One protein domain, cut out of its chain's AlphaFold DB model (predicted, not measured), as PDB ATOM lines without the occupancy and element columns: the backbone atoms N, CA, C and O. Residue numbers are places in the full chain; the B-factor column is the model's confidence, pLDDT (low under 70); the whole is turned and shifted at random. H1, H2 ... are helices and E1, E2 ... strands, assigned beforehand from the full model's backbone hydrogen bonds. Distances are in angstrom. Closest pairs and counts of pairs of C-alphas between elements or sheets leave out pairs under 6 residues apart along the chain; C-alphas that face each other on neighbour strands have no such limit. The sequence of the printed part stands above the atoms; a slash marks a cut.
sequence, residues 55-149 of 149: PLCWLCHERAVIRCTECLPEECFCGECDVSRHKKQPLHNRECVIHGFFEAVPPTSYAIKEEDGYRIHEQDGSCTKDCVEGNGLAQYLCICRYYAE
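This is residues 55 to 149 of the 149 residues of an uncharacterized protein of Labeo rohita (UniProt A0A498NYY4). There is little regular structure: a loop-rich head holds the small sheet E1 - E2 - E3 and short helix H1, the hairpin E4 and E5 makes a long arm, and residues 123 to 149 fold back as a tail. The 95 printed residues include, in order, E1, H1, E2, E3, E4 and E5, mixed, with 32 residues in named elements; both sheets are antiparallel. The whole is only just compact, close to loose: radius of gyration of the C-alphas 14.8 A, spans 49 by 33 by 22 A.

Look first at E1, residues 66 to 68, antiparallel to E2, residues 94 to 98: N 67 and O 95, 2.8 A, are within hydrogen-bond range. H1, residues 79 to 86, only grazes this sheet; its closest C-alphas to E1 are Gly 79 and Ile 66, 6.8 A, and its O i to N i+4 pairs are all within range. E2 forms a hairpin with E3, residues 101 to 104 (N 96 and O 103, 2.8 A). E4, residues 109 to 114, and E5, residues 117 to 122, form another (N 110 and O 121, 2.8 A), apart from H1 and E1 to E3.

Find C-alpha 66 at (115.746, 14.787, 49.555), where E1 begins; E4 runs 15.7 A, and E5 16.5 A to C-alpha 122 at (105.792, 33.421, 48.925).

The farthest C-alphas, His 61 and Glu 115, are 49.2 A apart; the printed part has no cut, and residues 123 to 149 are under pLDDT 70.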
ATOM      1  N   PRO A  55     122.051   8.769  45.586       86.31
ATOM      2  CA  PRO A  55     121.133   7.935  46.337       86.31
ATOM      3  C   PRO A  55     119.888   7.650  45.498       86.31
ATOM      4  O   PRO A  55     119.434   8.489  44.715       86.31
ATOM      5  N   LEU A  56     119.335   6.456  45.673       90.62
ATOM      6  CA  LEU A  56     118.035   6.099  45.129       90.62
ATOM      7  C   LEU A  56     116.975   6.338  46.198       90.62
ATOM      8  O   LEU A  56     117.225   6.200  47.396       90.62
ATOM      9  N   CYS A  57     115.785   6.709  45.754       92.69
ATOM     10  CA  CYS A  57     114.619   6.825  46.594       92.69
ATOM     11  C   CYS A  57     114.285   5.452  47.154       92.69
ATOM     12  O   CYS A  57     114.153   4.487  46.404       92.69
ATOM     13  N   TRP A  58     114.076   5.378  48.463       93.56
ATOM     14  CA  TRP A  58     113.746   4.112  49.102       93.56
ATOM     15  C   TRP A  58     112.406   3.513  48.638       93.56
ATOM     16  O   TRP A  58     112.217   2.304  48.676       93.56
ATOM     17  N   LEU A  59     111.460   4.349  48.202       93.69
ATOM     18  CA  LEU A  59     110.111   3.899  47.848       93.69
ATOM     19  C   LEU A  59     109.971   3.499  46.376       93.69
ATOM     20  O   LEU A  59     109.324   2.498  46.082       93.69
ATOM     21  N   CYS A  60     110.540   4.281  45.453       94.62
ATOM     22  CA  CYS A  60     110.376   4.058  44.012       94.62
ATOM     23  C   CYS A  60     111.675   3.716  43.273       94.62
ATOM     24  O   CYS A  60     111.623   3.427  42.084       94.62
ATOM     25  N   HIS A  61     112.825   3.750  43.951       94.50
ATOM     26  CA  HIS A  61     114.160   3.517  43.386       94.50
ATOM     27  C   HIS A  61     114.609   4.481  42.275       94.50
ATOM     28  O   HIS A  61     115.689   4.299  41.720       94.50
ATOM     29  N   GLU A  62     113.850   5.543  41.998       91.31
ATOM     30  CA  GLU A  62     114.316   6.675  41.190       91.31
ATOM     31  C   GLU A  62     115.353   7.509  41.945       91.31
ATOM     32  O   GLU A  62     115.520   7.365  43.153       91.31
ATOM     33  N   ARG A  63     116.052   8.424  41.267       86.62
ATOM     34  CA  ARG A  63     117.042   9.302  41.915       86.62
ATOM     35  C   ARG A  63     116.429  10.071  43.098       86.62
ATOM     36  O   ARG A  63     115.436  10.781  42.944       86.62
ATOM     37  N   ALA A  64     117.052   9.962  44.270       88.88
ATOM     38  CA  ALA A  64     116.701  10.750  45.443       88.88
ATOM     39  C   ALA A  64     117.398  12.113  45.418       88.88
ATOM     40  O   ALA A  64     118.556  12.236  45.019       88.88
ATOM     41  N   VAL A  65     116.667  13.125  45.871       86.31
ATOM     42  CA  VAL A  65     117.129  14.519  45.969       86.31
ATOM     43  C   VAL A  65     116.815  15.140  47.333       86.31
ATOM     44  O   VAL A  65     117.304  16.226  47.626       86.31
ATOM     45  N   ILE A  66     116.037  14.436  48.166       89.38
ATOM     46  CA  ILE A  66     115.746  14.787  49.555       89.38
ATOM     47  C   ILE A  66     116.346  13.725  50.477       89.38
ATOM     48  O   ILE A  66     116.173  12.524  50.244       89.38
ATOM     49  N   ARG A  67     117.007  14.175  51.542       91.50
ATOM     50  CA  ARG A  67     117.433  13.371  52.688       91.50
ATOM     51  C   ARG A  67     116.659  13.827  53.923       91.50
ATOM     52  O   ARG A  67     116.507  15.020  54.152       91.50
ATOM     53  N   CYS A  68     116.173  12.899  54.732       92.00
ATOM     54  CA  CYS A  68     115.535  13.186  56.009       92.00
ATOM     55  C   CYS A  68     116.159  12.301  57.086       92.00
ATOM     56  O   CYS A  68     115.843  11.116  57.178       92.00
ATOM     57  N   THR A  69     117.007  12.889  57.929       88.50
ATOM     58  CA  THR A  69     117.781  12.160  58.956       88.50
ATOM     59  C   THR A  69     116.926  11.611  60.106       88.50
ATOM     60  O   THR A  69     117.400  10.815  60.913       88.50
ATOM     61  N   GLU A  70     115.653  12.007  60.171       92.69
ATOM     62  CA  GLU A  70     114.667  11.501  61.135       92.69
ATOM     63  C   GLU A  70     113.825  10.342  60.580       92.69
ATOM     64  O   GLU A  70     113.161   9.630  61.335       92.69
ATOM     65  N   CYS A  71     113.858  10.116  59.263       91.06
ATOM     66  CA  CYS A  71     113.189   8.984  58.635       91.06
ATOM     67  C   CYS A  71     114.150   7.797  58.628       91.06
ATOM     68  O   CYS A  71     114.838   7.547  57.652       91.06
ATOM     69  N   LEU A  72     114.217   7.084  59.751       89.00
ATOM     70  CA  LEU A  72     115.059   5.898  59.887       89.00
ATOM     71  C   LEU A  72     114.257   4.604  59.677       89.00
ATOM     72  O   LEU A  72     113.145   4.506  60.206       89.00
ATOM     73  N   PRO A  73     114.838   3.583  59.012       86.69
ATOM     74  CA  PRO A  73     116.126   3.597  58.296       86.69
ATOM     75  C   PRO A  73     116.060   4.233  56.888       86.69
ATOM     76  O   PRO A  73     117.084   4.353  56.218       86.69
ATOM     77  N   GLU A  74     114.871   4.612  56.418       87.00
ATOM     78  CA  GLU A  74     114.632   5.121  55.062       87.00
ATOM     79  C   GLU A  74     114.891   6.626  54.907       87.00
ATOM     80  O   GLU A  74     113.959   7.426  54.872       87.00
ATOM     81  N   GLU A  75     116.152   7.030  54.777       90.50
ATOM     82  CA  GLU A  75     116.496   8.459  54.825       90.50
ATOM     83  C   GLU A  75     116.349   9.201  53.481       90.50
ATOM     84  O   GLU A  75     116.269  10.426  53.477       90.50
ATOM     85  N   CYS A  76     116.312   8.507  52.334       91.88
ATOM     86  CA  CYS A  76     116.430   9.126  51.003       91.88
ATOM     87  C   CYS A  76     115.153   9.014  50.154       91.88
ATOM     88  O   CYS A  76     114.647   7.915  49.894       91.88
ATOM     89  N   PHE A  77     114.684  10.146  49.620       90.81
ATOM     90  CA  PHE A  77     113.451  10.236  48.836       90.81
ATOM     91  C   PHE A  77     113.618  11.045  47.543       90.81
ATOM     92  O   PHE A  77     114.373  12.020  47.473       90.81
ATOM     93  N   CYS A  78     112.884  10.652  46.499       88.75
ATOM     94  CA  CYS A  78     112.578  11.560  45.398       88.75
ATOM     95  C   CYS A  78     111.520  12.576  45.859       88.75
ATOM     96  O   CYS A  78     110.906  12.413  46.914       88.75
ATOM     97  N   GLY A  79     111.270  13.608  45.056       84.06
ATOM     98  CA  GLY A  79     110.342  14.676  45.422       84.06
ATOM     99  C   GLY A  79     108.912  14.254  45.720       84.06
ATOM    100  O   GLY A  79     108.322  14.701  46.698       84.06
ATOM    101  N   GLU A  80     108.348  13.376  44.898       86.81
ATOM    102  CA  GLU A  80     106.966  12.922  45.078       86.81
ATOM    103  C   GLU A  80     106.829  12.037  46.321       86.81
ATOM    104  O   GLU A  80     105.909  12.195  47.131       86.81
ATOM    105  N   CYS A  81     107.789  11.130  46.506       91.00
ATOM    106  CA  CYS A  81     107.854  10.260  47.668       91.00
ATOM    107  C   CYS A  81     108.090  11.043  48.966       91.00
ATOM    108  O   CYS A  81     107.491  10.687  49.980       91.00
ATOM    109  N   ASP A  82     108.893  12.114  48.936       90.00
ATOM    110  CA  ASP A  82     109.087  13.025  50.068       90.00
ATOM    111  C   ASP A  82     107.759  13.634  50.528       90.00
ATOM    112  O   ASP A  82     107.384  13.498  51.693       90.00
ATOM    113  N   VAL A  83     107.013  14.247  49.603       87.00
ATOM    114  CA  VAL A  83     105.733  14.900  49.913       87.00
ATOM    115  C   VAL A  83     104.753  13.897  50.517       87.00
ATOM    116  O   VAL A  83     104.132  14.175  51.544       87.00
ATOM    117  N   SER A  84     104.646  12.707  49.919       89.50
ATOM    118  CA  SER A  84     103.783  11.637  50.425       89.50
ATOM    119  C   SER A  84     104.184  11.195  51.840       89.50
ATOM    120  O   SER A  84     103.335  11.111  52.734       89.50
ATOM    121  N   ARG A  85     105.486  10.974  52.074       88.88
ATOM    122  CA  ARG A  85     106.028  10.503  53.357       88.88
ATOM    123  C   ARG A  85     105.883  11.544  54.465       88.88
ATOM    124  O   ARG A  85     105.525  11.181  55.587       88.88
ATOM    125  N   HIS A  86     106.125  12.816  54.153       88.38
ATOM    126  CA  HIS A  86     106.182  13.909  55.123       88.38
ATOM    127  C   HIS A  86     104.884  14.708  55.245       88.38
ATOM    128  O   HIS A  86     104.791  15.580  56.105       88.38
ATOM    129  N   LYS A  87     103.826  14.376  54.489       84.94
ATOM    130  CA  LYS A  87     102.496  15.000  54.652       84.94
ATOM    131  C   LYS A  87     101.980  14.949  56.095       84.94
ATOM    132  O   LYS A  87     101.331  15.882  56.553       84.94
ATOM    133  N   LYS A  88     102.266  13.860  56.817       81.31
ATOM    134  CA  LYS A  88     101.874  13.675  58.228       81.31
ATOM    135  C   LYS A  88     102.970  14.062  59.226       81.31
ATOM    136  O   LYS A  88     102.723  14.042  60.425       81.31
ATOM    137  N   GLN A  89     104.171  14.365  58.740       83.38
ATOM    138  CA  GLN A  89     105.368  14.641  59.537       83.38
ATOM    139  C   GLN A  89     106.114  15.864  58.960       83.38
ATOM    140  O   GLN A  89     107.274  15.748  58.570       83.38
ATOM    141  N   PRO A  90     105.462  17.044  58.864       80.81
ATOM    142  CA  PRO A  90     106.031  18.207  58.176       80.81
ATOM    143  C   PRO A  90     107.203  18.860  58.925       80.81
ATOM    144  O   PRO A  90     107.922  19.661  58.338       80.81
ATOM    145  N   LEU A  91     107.380  18.532  60.209       82.81
ATOM    146  CA  LEU A  91     108.408  19.107  61.083       82.81
ATOM    147  C   LEU A  91     109.739  18.349  61.054       82.81
ATOM    148  O   LEU A  91     110.659  18.735  61.767       82.81
ATOM    149  N   HIS A  92     109.841  17.274  60.272       88.44
ATOM    150  CA  HIS A  92     111.115  16.591  60.112       88.44
ATOM    151  C   HIS A  92     112.145  17.502  59.432       88.44
ATOM    152  O   HIS A  92     111.836  18.242  58.492       88.44
ATOM    153  N   ASN A  93     113.391  17.386  59.880       87.06
ATOM    154  CA  ASN A  93     114.561  18.050  59.336       87.06
ATOM    155  C   ASN A  93     114.937  17.395  58.008       87.06
ATOM    156  O   ASN A  93     115.703  16.428  57.936       87.06
ATOM    157  N   ARG A  94     114.328  17.929  56.953       90.25
ATOM    158  CA  ARG A  94     114.606  17.566  55.571       90.25
ATOM    159  C   ARG A  94     115.730  18.428  55.024       90.25
ATOM    160  O   ARG A  94     115.770  19.640  55.241       90.25
ATOM    161  N   GLU A  95     116.580  17.795  54.243       89.94
ATOM    162  CA  GLU A  95     117.677  18.407  53.519       89.94
ATOM    163  C   GLU A  95     117.528  18.086  52.033       89.94
ATOM    164  O   GLU A  95     117.112  16.987  51.663       89.94
ATOM    165  N   CYS A  96     117.873  19.030  51.171       87.00
ATOM    166  CA  CYS A  96     117.982  18.814  49.738       87.00
ATOM    167  C   CYS A  96     119.409  19.086  49.268       87.00
ATOM    168  O   CYS A  96     120.233  19.641  49.995       87.00
ATOM    169  N   VAL A  97     119.716  18.649  48.050       80.62
ATOM    170  CA  VAL A  97     121.013  18.928  47.435       80.62
ATOM    171  C   VAL A  97     121.006  20.343  46.860       80.62
ATOM    172  O   VAL A  97     120.336  20.594  45.859       80.62
ATOM    173  N   ILE A  98     121.789  21.240  47.458       76.25
ATOM    174  CA  ILE A  98     122.030  22.611  46.992       76.25
ATOM    175  C   ILE A  98     123.538  22.762  46.783       76.25
ATOM    176  O   ILE A  98     124.328  22.367  47.634       76.25
ATOM    177  N   HIS A  99     123.967  23.241  45.611       74.62
ATOM    178  CA  HIS A  99     125.392  23.372  45.253       74.62
ATOM    179  C   HIS A  99     126.252  22.109  45.487       74.62
ATOM    180  O   HIS A  99     127.453  22.200  45.743       74.62
ATOM    181  N   GLY A 100     125.651  20.916  45.414       73.00
ATOM    182  CA  GLY A 100     126.345  19.650  45.669       73.00
ATOM    183  C   GLY A 100     126.536  19.293  47.149       73.00
ATOM    184  O   GLY A 100     127.254  18.338  47.439       73.00
ATOM    185  N   PHE A 101     125.881  20.001  48.072       76.94
ATOM    186  CA  PHE A 101     125.863  19.717  49.508       76.94
ATOM    187  C   PHE A 101     124.436  19.468  49.995       76.94
ATOM    188  O   PHE A 101     123.477  19.965  49.408       76.94
ATOM    189  N   PHE A 102     124.291  18.686  51.066       81.81
ATOM    190  CA  PHE A 102     123.020  18.605  51.776       81.81
ATOM    191  C   PHE A 102     122.827  19.874  52.601       81.81
ATOM    192  O   PHE A 102     123.624  20.180  53.487       81.81
ATOM    193  N   GLU A 103     121.761  20.601  52.298       85.44
ATOM    194  CA  GLU A 103     121.358  21.809  53.004       85.44
ATOM    195  C   GLU A 103     119.886  21.700  53.397       85.44
ATOM    196  O   GLU A 103     119.112  21.001  52.743       85.44
ATOM    197  N   ALA A 104     119.488  22.379  54.476       86.25
ATOM    198  CA  ALA A 104     118.096  22.394  54.913       86.25
ATOM    199  C   ALA A 104     117.178  22.844  53.768       86.25
ATOM    200  O   ALA A 104     117.489  23.812  53.074       86.25
ATOM    201  N   VAL A 105     116.041  22.161  53.595       83.62
ATOM    202  CA  VAL A 105     115.066  22.534  52.561       83.62
ATOM    203  C   VAL A 105     114.647  23.994  52.780       83.62
ATOM    204  O   VAL A 105     114.109  24.307  53.849       83.62
ATOM    205  N   PRO A 106     114.880  24.894  51.803       76.25
ATOM    206  CA  PRO A 106     114.553  26.302  51.961       76.25
ATOM    207  C   PRO A 106     113.051  26.504  52.194       76.25
ATOM    208  O   PRO A 106     112.233  25.761  51.640       76.25
ATOM    209  N   PRO A 107     112.659  27.509  52.995       71.06
ATOM    210  CA  PRO A 107     111.253  27.831  53.178       71.06
ATOM    211  C   PRO A 107     110.631  28.264  51.846       71.06
ATOM    212  O   PRO A 107     111.257  28.941  51.040       71.06
ATOM    213  N   THR A 108     109.372  27.901  51.619       70.25
ATOM    214  CA  THR A 108     108.611  28.348  50.437       70.25
ATOM    215  C   THR A 108     107.977  29.713  50.643       70.25
ATOM    216  O   THR A 108     107.625  30.385  49.685       70.25
ATOM    217  N   SER A 109     107.844  30.125  51.902       71.44
ATOM    218  CA  SER A 109     107.202  31.364  52.314       71.44
ATOM    219  C   SER A 109     107.902  31.927  53.545       71.44
ATOM    220  O   SER A 109     108.357  31.167  54.402       71.44
ATOM    221  N   TYR A 110     107.923  33.244  53.690       73.81
ATOM    222  CA  TYR A 110     108.443  33.923  54.872       73.81
ATOM    223  C   TYR A 110     107.474  35.012  55.336       73.81
ATOM    224  O   TYR A 110     106.723  35.576  54.545       73.81
ATOM    225  N   ALA A 111     107.466  35.302  56.637       79.25
ATOM    226  CA  ALA A 111     106.609  36.333  57.211       79.25
ATOM    227  C   ALA A 111     107.400  37.628  57.427       79.25
ATOM    228  O   ALA A 111     108.437  37.622  58.092       79.25
ATOM    229  N   ILE A 112     106.888  38.741  56.907       83.12
ATOM    230  CA  ILE A 112     107.410  40.083  57.170       83.12
ATOM    231  C   ILE A 112     106.489  40.764  58.178       83.12
ATOM    232  O   ILE A 112     105.268  40.742  58.026       83.12
ATOM    233  N   LYS A 113     107.071  41.368  59.220       86.56
ATOM    234  CA  LYS A 113     106.329  42.229  60.142       86.56
ATOM    235  C   LYS A 113     106.103  43.593  59.491       86.56
ATOM    236  O   LYS A 113     107.062  44.285  59.160       86.56
ATOM    237  N   GLU A 114     104.846  43.976  59.374       88.19
ATOM    238  CA  GLU A 114     104.375  45.277  58.911       88.19
ATOM    239  C   GLU A 114     103.639  46.012  60.047       88.19
ATOM    240  O   GLU A 114     103.507  45.489  61.156       88.19
ATOM    241  N   GLU A 115     103.179  47.240  59.792       87.00
ATOM    242  CA  GLU A 115     102.484  48.068  60.792       87.00
ATOM    243  C   GLU A 115     101.196  47.402  61.315       87.00
ATOM    244  O   GLU A 115     100.944  47.426  62.520       87.00
ATOM    245  N   ASP A 116     100.456  46.711  60.440       86.81
ATOM    246  CA  ASP A 116      99.163  46.079  60.753       86.81
ATOM    247  C   ASP A 116      99.262  44.584  61.127       86.81
ATOM    248  O   ASP A 116      98.243  43.909  61.290       86.81
ATOM    249  N   GLY A 117     100.473  44.029  61.264       85.06
ATOM    250  CA  GLY A 117     100.675  42.624  61.636       85.06
ATOM    251  C   GLY A 117     101.774  41.925  60.841       85.06
ATOM    252  O   GLY A 117     102.798  42.518  60.530       85.06
ATOM    253  N   TYR A 118     101.590  40.638  60.548       78.31
ATOM    254  CA  TYR A 118     102.518  39.868  59.717       78.31
ATOM    255  C   TYR A 118     101.884  39.578  58.362       78.31
ATOM    256  O   TYR A 118     100.761  39.078  58.302       78.31
ATOM    257  N   ARG A 119     102.620  39.846  57.282       78.31
ATOM    258  CA  ARG A 119     102.248  39.436  55.927       78.31
ATOM    259  C   ARG A 119     103.127  38.272  55.498       78.31
ATOM    260  O   ARG A 119     104.346  38.319  55.654       78.31
ATOM    261  N   ILE A 120     102.500  37.220  54.982       74.81
ATOM    262  CA  ILE A 120     103.205  36.075  54.405       74.81
ATOM    263  C   ILE A 120     103.543  36.418  52.956       74.81
ATOM    264  O   ILE A 120     102.676  36.843  52.193       74.81
ATOM    265  N   HIS A 121     104.809  36.246  52.603       70.50
ATOM    266  CA  HIS A 121     105.324  36.371  51.253       70.50
ATOM    267  C   HIS A 121     105.759  34.994  50.778       70.50
ATOM    268  O   HIS A 121     106.547  34.328  51.447       70.50
ATOM    269  N   GLU A 122     105.268  34.591  49.616       73.62
ATOM    270  CA  GLU A 122     105.792  33.421  48.925       73.62
ATOM    271  C   GLU A 122     107.165  33.771  48.354       73.62
ATOM    272  O   GLU A 122     107.355  34.816  47.724       73.62
ATOM    273  N   GLN A 123     108.142  32.906  48.591       62.16
ATOM    274  CA  GLN A 123     109.417  32.988  47.915       62.16
ATOM    275  C   GLN A 123     109.178  32.487  46.488       62.16
ATOM    276  O   GLN A 123     108.903  31.303  46.273       62.16
ATOM    277  N   ASP A 124     109.276  33.387  45.498       51.06
ATOM    278  CA  ASP A 124     109.496  32.974  44.111       51.06
ATOM    279  C   ASP A 124     110.610  31.948  44.171       51.06
ATOM    280  O   ASP A 124     111.646  32.233  44.770       51.06
ATOM    281  N   GLY A 125     110.381  30.747  43.645       49.72
ATOM    282  CA  GLY A 125     111.243  29.596  43.882       49.72
ATOM    283  C   GLY A 125     112.668  29.740  43.345       49.72
ATOM    284  O   GLY A 125     113.237  28.730  43.001       49.72
ATOM    285  N   SER A 126     113.260  30.931  43.214       37.56
ATOM    286  CA  SER A 126     114.565  31.313  42.667       37.56
ATOM    287  C   SER A 126     115.786  30.611  43.268       37.56
ATOM    288  O   SER A 126     116.830  30.627  42.623       37.56
ATOM    289  N   CYS A 127     115.649  29.866  44.373       41.91
ATOM    290  CA  CYS A 127     116.587  28.776  44.698       41.91
ATOM    291  C   CYS A 127     116.727  27.769  43.517       41.91
ATOM    292  O   CYS A 127     117.727  27.080  43.366       41.91
ATOM    293  N   THR A 128     115.753  27.774  42.599       42.78
ATOM    294  CA  THR A 128     115.666  27.062  41.311       42.78
ATOM    295  C   THR A 128     116.809  27.279  40.327       42.78
ATOM    296  O   THR A 128     116.934  26.452  39.427       42.78
ATOM    297  N   LYS A 129     117.612  28.347  40.420       36.31
ATOM    298  CA  LYS A 129     118.720  28.545  39.465       36.31
ATOM    299  C   LYS A 129     120.024  27.899  39.914       36.31
ATOM    300  O   LYS A 129     120.729  27.354  39.072       36.31
ATOM    301  N   ASP A 130     120.293  27.875  41.215       35.34
ATOM    302  CA  ASP A 130     121.608  27.462  41.702       35.34
ATOM    303  C   ASP A 130     121.680  25.971  42.093       35.34
ATOM    304  O   ASP A 130     122.762  25.398  42.218       35.34
ATOM    305  N   CYS A 131     120.540  25.267  42.139       39.12
ATOM    306  CA  CYS A 131     120.507  23.796  42.200       39.12
ATOM    307  C   CYS A 131     120.990  23.105  40.899       39.12
ATOM    308  O   CYS A 131     120.927  21.879  40.804       39.12
ATOM    309  N   VAL A 132     121.427  23.859  39.879       39.66
ATOM    310  CA  VAL A 132     121.573  23.377  38.490       39.66
ATOM    311  C   VAL A 132     123.027  23.217  38.022       39.66
ATOM    312  O   VAL A 132     123.280  22.469  37.077       39.66
ATOM    313  N   GLU A 133     124.024  23.829  38.660       34.25
ATOM    314  CA  GLU A 133     125.388  23.838  38.102       34.25
ATOM    315  C   GLU A 133     126.294  22.744  38.684       34.25
ATOM    316  O   GLU A 133     127.305  22.989  39.332       34.25
ATOM    317  N   GLY A 134     125.926  21.491  38.407       34.31
ATOM    318  CA  GLY A 134     126.718  20.309  38.740       34.31
ATOM    319  C   GLY A 134     126.533  19.184  37.723       34.31
ATOM    320  O   GLY A 134     125.887  18.187  38.015       34.31
ATOM    321  N   ASN A 135     127.142  19.338  36.542       34.25
ATOM    322  CA  ASN A 135     127.288  18.327  35.480       34.25
ATOM    323  C   ASN A 135     126.012  17.905  34.715       34.25
ATOM    324  O   ASN A 135     125.517  16.789  34.841       34.25
ATOM    325  N   GLY A 136     125.576  18.755  33.780       34.47
ATOM    326  CA  GLY A 136     125.233  18.300  32.421       34.47
ATOM    327  C   GLY A 136     123.952  17.487  32.187       34.47
ATOM    328  O   GLY A 136     123.755  17.028  31.066       34.47
ATOM    329  N   LEU A 137     123.060  17.336  33.166       31.61
ATOM    330  CA  LEU A 137     121.714  16.784  32.959       31.61
ATOM    331  C   LEU A 137     120.683  17.720  33.590       31.61
ATOM    332  O   LEU A 137     120.101  17.454  34.638       31.61
ATOM    333  N   ALA A 138     120.510  18.867  32.936       34.03
ATOM    334  CA  ALA A 138     119.498  19.853  33.260       34.03
ATOM    335  C   ALA A 138     118.115  19.298  32.915       34.03
ATOM    336  O   ALA A 138     117.686  19.382  31.769       34.03
ATOM    337  N   GLN A 139     117.444  18.721  33.903       36.69
ATOM    338  CA  GLN A 139     115.994  18.726  34.072       36.69
ATOM    339  C   GLN A 139     115.668  17.955  35.357       36.69
ATOM    340  O   GLN A 139     116.367  17.015  35.721       36.69
ATOM    341  N   TYR A 140     114.559  18.346  35.980       37.09
ATOM    342  CA  TYR A 140     113.754  17.580  36.935       37.09
ATOM    343  C   TYR A 140     113.814  17.984  38.420       37.09
ATOM    344  O   TYR A 140     114.763  17.740  39.154       37.09
ATOM    345  N   LEU A 141     112.643  18.506  38.815       36.19
ATOM    346  CA  LEU A 141     112.024  18.577  40.137       36.19
ATOM    347  C   LEU A 141     112.472  19.688  41.097       36.19
ATOM    348  O   LEU A 141     113.127  19.486  42.113       36.19
ATOM    349  N   CYS A 142     111.910  20.864  40.806       44.50
ATOM    350  CA  CYS A 142     111.434  21.841  41.780       44.50
ATOM    351  C   CYS A 142     110.433  21.167  42.739       44.50
ATOM    352  O   CYS A 142     109.264  20.969  42.409       44.50
ATOM    353  N   ILE A 143     110.911  20.751  43.905       43.62
ATOM    354  CA  ILE A 143     110.076  20.224  44.987       43.62
ATOM    355  C   ILE A 143     109.753  21.405  45.892       43.62
ATOM    356  O   ILE A 143     110.605  22.262  46.088       43.62
ATOM    357  N   CYS A 144     108.529  21.426  46.420       38.03
ATOM    358  CA  CYS A 144     107.976  22.415  47.356       38.03
ATOM    359  C   CYS A 144     106.991  23.453  46.781       38.03
ATOM    360  O   CYS A 144     106.899  24.561  47.284       38.03
ATOM    361  N   ARG A 145     106.129  23.066  45.829       37.56
ATOM    362  CA  ARG A 145     104.810  23.723  45.643       37.56
ATOM    363  C   ARG A 145     103.632  22.987  46.312       37.56
ATOM    364  O   ARG A 145     102.488  23.254  45.980       37.56
ATOM    365  N   TYR A 146     103.875  22.060  47.243       39.56
ATOM    366  CA  TYR A 146     102.850  21.087  47.672       39.56
ATOM    367  C   TYR A 146     102.268  21.256  49.089       39.56
ATOM    368  O   TYR A 146     101.679  20.310  49.605       39.56
ATOM    369  N   TYR A 147     102.382  22.426  49.725       38.00
ATOM    370  CA  TYR A 147     101.767  22.660  51.049       38.00
ATOM    371  C   TYR A 147     100.793  23.847  51.097       38.00
ATOM    372  O   TYR A 147     100.573  24.411  52.164       38.00
ATOM    373  N   ALA A 148     100.188  24.202  49.963       31.31
ATOM    374  CA  ALA A 148      99.148  25.226  49.887       31.31
ATOM    375  C   ALA A 148      97.896  24.702  49.165       31.31
ATOM    376  O   ALA A 148      97.525  25.238  48.128       31.31
ATOM    377  N   GLU A 149      97.273  23.650  49.708       32.28
ATOM    378  CA  GLU A 149      95.847  23.328  49.503       32.28
ATOM    379  C   GLU A 149      95.237  22.762  50.791       32.28
ATOM    380  O   GLU A 149      95.806  21.785  51.342       32.28
TER     381      GLU A 149